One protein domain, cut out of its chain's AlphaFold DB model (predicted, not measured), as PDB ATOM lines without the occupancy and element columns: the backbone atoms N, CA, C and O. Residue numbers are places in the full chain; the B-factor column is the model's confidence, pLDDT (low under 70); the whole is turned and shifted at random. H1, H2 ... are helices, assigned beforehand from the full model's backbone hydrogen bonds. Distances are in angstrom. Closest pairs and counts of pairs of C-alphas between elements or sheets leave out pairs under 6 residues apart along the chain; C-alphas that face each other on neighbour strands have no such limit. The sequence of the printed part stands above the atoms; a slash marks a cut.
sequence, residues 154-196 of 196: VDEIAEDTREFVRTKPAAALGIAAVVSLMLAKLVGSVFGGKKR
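This is residues 154 to 196 of the 196 residues of an uncharacterized protein of Blastomonas fulva (UniProt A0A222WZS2). Two helices meet near their ends in an open V, the shorter H1 making one arm and the longer H2 the other, with residues 192 to 196 as a short tail beyond H2. H2 and this tail make most of the length. The printed part has 43 residues with two named helices, H1 then H2, and no named strand; its class is all helix. It is extended, with a radius of gyration of the C-alphas of 15.2 A, and only just flat, with spans of 47 by 23 by 6 A.

H1, residues 154 to 167, is joined to H2, residues 169 to 191, by a tight link of one residue, Lys 168. They only just touch, with 3 pairs of C-alphas within 8 A, and touch only at the corner, H1 with residues 164 to 165 alone and H2 with residues 171 to 172 alone. Their closest C-alphas, those of Val 165 and Ala 172, are 5.5 A apart. Their lines stand at a steep tilt of 59 degrees, and they run opposite ways. In H1 and H2 every O i to N i+4 pair is within hydrogen-bond range.

H1 begins at C-alpha 154, (-52.379, -31.865, -13.488), and measures 19.8 A from first to last C-alpha. H2 measures 32.2 A and ends at C-alpha 191, (-42.292, -14.006, 10.210).

The two C-alphas farthest apart, those of Glu 156 and Arg 196, are 47.9 A apart. The printed part has no cut and ends at the chain's last residue, 196. The pLDDT is under 70 at residue 154 and residues 192 to 196.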
ATOM      1  N   VAL A 154     -53.610 -32.004 -14.287       65.56
ATOM      2  CA  VAL A 154     -52.379 -31.865 -13.488       65.56
ATOM      3  C   VAL A 154     -51.309 -32.896 -13.892       65.56
ATOM      4  O   VAL A 154     -50.124 -32.581 -13.856       65.56
ATOM      5  N   ASP A 155     -51.729 -34.078 -14.352       72.88
ATOM      6  CA  ASP A 155     -50.863 -35.116 -14.934       72.88
ATOM      7  C   ASP A 155     -50.083 -34.651 -16.161       72.88
ATOM      8  O   ASP A 155     -48.871 -34.834 -16.239       72.88
ATOM      9  N   GLU A 156     -50.769 -34.023 -17.116       74.50
ATOM     10  CA  GLU A 156     -50.151 -33.548 -18.356       74.50
ATOM     11  C   GLU A 156     -49.185 -32.397 -18.081       74.50
ATOM     12  O   GLU A 156     -48.130 -32.301 -18.699       74.50
ATOM     13  N   ILE A 157     -49.521 -31.531 -17.120       76.56
ATOM     14  CA  ILE A 157     -48.645 -30.422 -16.724       76.56
ATOM     15  C   ILE A 157     -47.404 -30.943 -16.003       76.56
ATOM     16  O   ILE A 157     -46.315 -30.402 -16.201       76.56
ATOM     17  N   ALA A 158     -47.545 -31.981 -15.180       75.94
ATOM     18  CA  ALA A 158     -46.409 -32.616 -14.527       75.94
ATOM     19  C   ALA A 158     -45.453 -33.225 -15.562       75.94
ATOM     20  O   ALA A 158     -44.242 -33.004 -15.464       75.94
ATOM     21  N   GLU A 159     -45.984 -33.901 -16.584       80.88
ATOM     22  CA  GLU A 159     -45.173 -34.488 -17.654       80.88
ATOM     23  C   GLU A 159     -44.493 -33.409 -18.518       80.88
ATOM     24  O   GLU A 159     -43.277 -33.452 -18.706       80.88
ATOM     25  N   ASP A 160     -45.214 -32.360 -18.929       80.75
ATOM     26  CA  ASP A 160     -44.638 -31.229 -19.678       80.75
ATOM     27  C   ASP A 160     -43.561 -30.480 -18.879       80.75
ATOM     28  O   ASP A 160     -42.525 -30.067 -19.412       80.75
ATOM     29  N   THR A 161     -43.786 -30.294 -17.576       82.88
ATOM     30  CA  THR A 161     -42.810 -29.652 -16.687       82.88
ATOM     31  C   THR A 161     -41.560 -30.518 -16.568       82.88
ATOM     32  O   THR A 161     -40.440 -30.001 -16.590       82.88
ATOM     33  N   ARG A 162     -41.722 -31.843 -16.503       83.00
ATOM     34  CA  ARG A 162     -40.612 -32.798 -16.466       83.00
ATOM     35  C   ARG A 162     -39.802 -32.774 -17.764       83.00
ATOM     36  O   ARG A 162     -38.571 -32.717 -17.706       83.00
ATOM     37  N   GLU A 163     -40.473 -32.729 -18.911       87.19
ATOM     38  CA  GLU A 163     -39.858 -32.593 -20.237       87.19
ATOM     39  C   GLU A 163     -39.095 -31.257 -20.368       87.19
ATOM     40  O   GLU A 163     -37.972 -31.204 -20.885       87.19
ATOM     41  N   PHE A 164     -39.652 -30.168 -19.824       82.62
ATOM     42  CA  PHE A 164     -39.028 -28.843 -19.820       82.62
ATOM     43  C   PHE A 164     -37.765 -28.790 -18.952       82.62
ATOM     44  O   PHE A 164     -36.742 -28.253 -19.386       82.62
ATOM     45  N   VAL A 165     -37.800 -29.387 -17.756       81.81
ATOM     46  CA  VAL A 165     -36.630 -29.510 -16.868       81.81
ATOM     47  C   VAL A 165     -35.541 -30.364 -17.521       81.81
ATOM     48  O   VAL A 165     -34.360 -30.019 -17.438       81.81
ATOM     49  N   ARG A 166     -35.928 -31.439 -18.219       87.25
ATOM     50  CA  ARG A 166     -35.003 -32.323 -18.941       87.25
ATOM     51  C   ARG A 166     -34.347 -31.636 -20.139       87.25
ATOM     52  O   ARG A 166     -33.153 -31.807 -20.361       87.25
ATOM     53  N   THR A 167     -35.111 -30.855 -20.896       90.19
ATOM     54  CA  THR A 167     -34.623 -30.184 -22.111       90.19
ATOM     55  C   THR A 167     -33.827 -28.917 -21.789       90.19
ATOM     56  O   THR A 167     -32.904 -28.559 -22.522       90.19
ATOM     57  N   LYS A 168     -34.181 -28.207 -20.709       84.31
ATOM     58  CA  LYS A 168     -33.591 -26.908 -20.343       84.31
ATOM     59  C   LYS A 168     -33.226 -26.835 -18.849       84.31
ATOM     60  O   LYS A 168     -33.834 -26.059 -18.105       84.31
ATOM     61  N   PRO A 169     -32.178 -27.550 -18.402       77.62
ATOM     62  CA  PRO A 169     -31.818 -27.611 -16.985       77.62
ATOM     63  C   PRO A 169     -31.403 -26.247 -16.396       77.62
ATOM     64  O   PRO A 169     -31.726 -25.946 -15.250       77.62
ATOM     65  N   ALA A 170     -30.766 -25.371 -17.183       84.19
ATOM     66  CA  ALA A 170     -30.384 -24.024 -16.738       84.19
ATOM     67  C   ALA A 170     -31.586 -23.072 -16.560       84.19
ATOM     68  O   ALA A 170     -31.606 -22.257 -15.638       84.19
ATOM     69  N   ALA A 171     -32.610 -23.182 -17.412       80.88
ATOM     70  CA  ALA A 171     -33.810 -22.352 -17.301       80.88
ATOM     71  C   ALA A 171     -34.660 -22.765 -16.092       80.88
ATOM     72  O   ALA A 171     -35.127 -21.909 -15.341       80.88
ATOM     73  N   ALA A 172     -34.802 -24.076 -15.866       83.12
ATOM     74  CA  ALA A 172     -35.491 -24.617 -14.698       83.12
ATOM     75  C   ALA A 172     -34.842 -24.160 -13.380       83.12
ATOM     76  O   ALA A 172     -35.544 -23.720 -12.470       83.12
ATOM     77  N   LEU A 173     -33.506 -24.189 -13.312       81.88
ATOM     78  CA  LEU A 173     -32.714 -23.670 -12.194       81.88
ATOM     79  C   LEU A 173     -33.054 -22.215 -11.845       81.88
ATOM     80  O   LEU A 173     -33.280 -21.891 -10.678       81.88
ATOM     81  N   GLY A 174     -33.123 -21.347 -12.856       86.12
ATOM     82  CA  GLY A 174     -33.448 -19.935 -12.661       86.12
ATOM     83  C   GLY A 174     -34.868 -19.727 -12.131       86.12
ATOM     84  O   GLY A 174     -35.067 -18.981 -11.172       86.12
ATOM     85  N   ILE A 175     -35.850 -20.426 -12.705       84.75
ATOM     86  CA  ILE A 175     -37.258 -20.293 -12.299       84.75
ATOM     87  C   ILE A 175     -37.457 -20.820 -10.870       84.75
ATOM     88  O   ILE A 175     -38.081 -20.145 -10.052       84.75
ATOM     89  N   ALA A 176     -36.877 -21.975 -10.531       81.12
ATOM     90  CA  ALA A 176     -36.987 -22.560  -9.195       81.12
ATOM     91  C   ALA A 176     -36.387 -21.654  -8.107       81.12
ATOM     92  O   ALA A 176     -36.962 -21.539  -7.023       81.12
ATOM     93  N   ALA A 177     -35.272 -20.974  -8.395       87.19
ATOM     94  CA  ALA A 177     -34.655 -20.032  -7.464       87.19
ATOM     95  C   ALA A 177     -35.546 -18.808  -7.208       87.19
ATOM     96  O   ALA A 177     -35.709 -18.402  -6.058       87.19
ATOM     97  N   VAL A 178     -36.173 -18.256  -8.252       87.38
ATOM     98  CA  VAL A 178     -37.092 -17.114  -8.116       87.38
ATOM     99  C   VAL A 178     -38.331 -17.508  -7.317       87.38
ATOM    100  O   VAL A 178     -38.709 -16.796  -6.388       87.38
ATOM    101  N   VAL A 179     -38.925 -18.667  -7.616       86.62
ATOM    102  CA  VAL A 179     -40.092 -19.171  -6.875       86.62
ATOM    103  C   VAL A 179     -39.724 -19.434  -5.412       86.62
ATOM    104  O   VAL A 179     -40.422 -18.970  -4.511       86.62
ATOM    105  N   SER A 180     -38.587 -20.086  -5.151       78.25
ATOM    106  CA  SER A 180     -38.112 -20.358  -3.785       78.25
ATOM    107  C   SER A 180     -37.816 -19.071  -3.014       78.25
ATOM    108  O   SER A 180     -38.147 -18.968  -1.834       78.25
ATOM    109  N   LEU A 181     -37.247 -18.061  -3.676       87.75
ATOM    110  CA  LEU A 181     -36.993 -16.747  -3.088       87.75
ATOM    111  C   LEU A 181     -38.294 -16.000  -2.792       87.75
ATOM    112  O   LEU A 181     -38.376 -15.325  -1.771       87.75
ATOM    113  N   MET A 182     -39.306 -16.114  -3.652       88.75
ATOM    114  CA  MET A 182     -40.604 -15.474  -3.460       88.75
ATOM    115  C   MET A 182     -41.369 -16.105  -2.293       88.75
ATOM    116  O   MET A 182     -41.887 -15.381  -1.444       88.75
ATOM    117  N   LEU A 183     -41.340 -17.436  -2.173       87.25
ATOM    118  CA  LEU A 183     -41.867 -18.140  -1.001       87.25
ATOM    119  C   LEU A 183     -41.084 -17.772   0.268       87.25
ATOM    120  O   LEU A 183     -41.688 -17.449   1.288       87.25
ATOM    121  N   ALA A 184     -39.749 -17.739   0.204       87.88
ATOM    122  CA  ALA A 184     -38.910 -17.320   1.327       87.88
ATOM    123  C   ALA A 184     -39.149 -15.855   1.721       87.88
ATOM    124  O   ALA A 184     -39.106 -15.520   2.902       87.88
ATOM    125  N   LYS A 185     -39.435 -14.977   0.755       83.75
ATOM    126  CA  LYS A 185     -39.803 -13.576   0.986       83.75
ATOM    127  C   LYS A 185     -41.193 -13.451   1.585       83.75
ATOM    128  O   LYS A 185     -41.360 -12.621   2.467       83.75
ATOM    129  N   LEU A 186     -42.155 -14.276   1.180       85.25
ATOM    130  CA  LEU A 186     -43.487 -14.284   1.776       85.25
ATOM    131  C   LEU A 186     -43.431 -14.768   3.228       85.25
ATOM    132  O   LEU A 186     -43.904 -14.076   4.123       85.25
ATOM    133  N   VAL A 187     -42.765 -15.896   3.486       86.75
ATOM    134  CA  VAL A 187     -42.560 -16.408   4.851       86.75
ATOM    135  C   VAL A 187     -41.722 -15.425   5.668       86.75
ATOM    136  O   VAL A 187     -42.085 -15.098   6.789       86.75
ATOM    137  N   GLY A 188     -40.653 -14.871   5.100       78.31
ATOM    138  CA  GLY A 188     -39.837 -13.841   5.740       78.31
ATOM    139  C   GLY A 188     -40.589 -12.531   5.984       78.31
ATOM    140  O   GLY A 188     -40.311 -11.856   6.963       78.31
ATOM    141  N   SER A 189     -41.572 -12.175   5.161       78.38
ATOM    142  CA  SER A 189     -42.426 -11.004   5.382       78.38
ATOM    143  C   SER A 189     -43.475 -11.262   6.463       78.38
ATOM    144  O   SER A 189     -43.828 -10.342   7.196       78.38
ATOM    145  N   VAL A 190     -43.963 -12.501   6.581       73.81
ATOM    146  CA  VAL A 190     -44.940 -12.912   7.602       73.81
ATOM    147  C   VAL A 190     -44.268 -13.150   8.963       73.81
ATOM    148  O   VAL A 190     -44.841 -12.812   9.993       73.81
ATOM    149  N   PHE A 191     -43.033 -13.661   8.986       72.00
ATOM    150  CA  PHE A 191     -42.292 -14.006  10.210       72.00
ATOM    151  C   PHE A 191     -41.174 -13.017  10.583       72.00
ATOM    152  O   PHE A 191     -40.689 -13.036  11.709       72.00
ATOM    153  N   GLY A 192     -40.750 -12.148   9.664       62.31
ATOM    154  CA  GLY A 192     -39.666 -11.173   9.857       62.31
ATOM    155  C   GLY A 192     -40.134  -9.781  10.278       62.31
ATOM    156  O   GLY A 192     -39.330  -8.853  10.372       62.31
ATOM    157  N   GLY A 193     -41.424  -9.617  10.573       59.03
ATOM    158  CA  GLY A 193     -41.917  -8.427  11.243       59.03
ATOM    159  C   GLY A 193     -41.339  -8.342  12.654       59.03
ATOM    160  O   GLY A 193     -41.781  -9.073  13.535       59.03
ATOM    161  N   LYS A 194     -40.429  -7.374  12.860       55.31
ATOM    162  CA  LYS A 194     -40.012  -6.777  14.150       55.31
ATOM    163  C   LYS A 194     -38.657  -7.231  14.709       55.31
ATOM    164  O   LYS A 194     -38.577  -7.932  15.712       55.31
ATOM    165  N   LYS A 195     -37.593  -6.613  14.199       51.62
ATOM    166  CA  LYS A 195     -36.629  -5.921  15.068       51.62
ATOM    167  C   LYS A 195     -36.377  -4.533  14.487       51.62
ATOM    168  O   LYS A 195     -35.919  -4.411  13.357       51.62
ATOM    169  N   ARG A 196     -36.817  -3.527  15.245       51.31
ATOM    170  CA  ARG A 196     -36.334  -2.155  15.116       51.31
ATOM    171  C   ARG A 196     -34.889  -2.087  15.583       51.31
ATOM    172  O   ARG A 196     -34.543  -2.926  16.447       51.31
TER     173      ARG A 196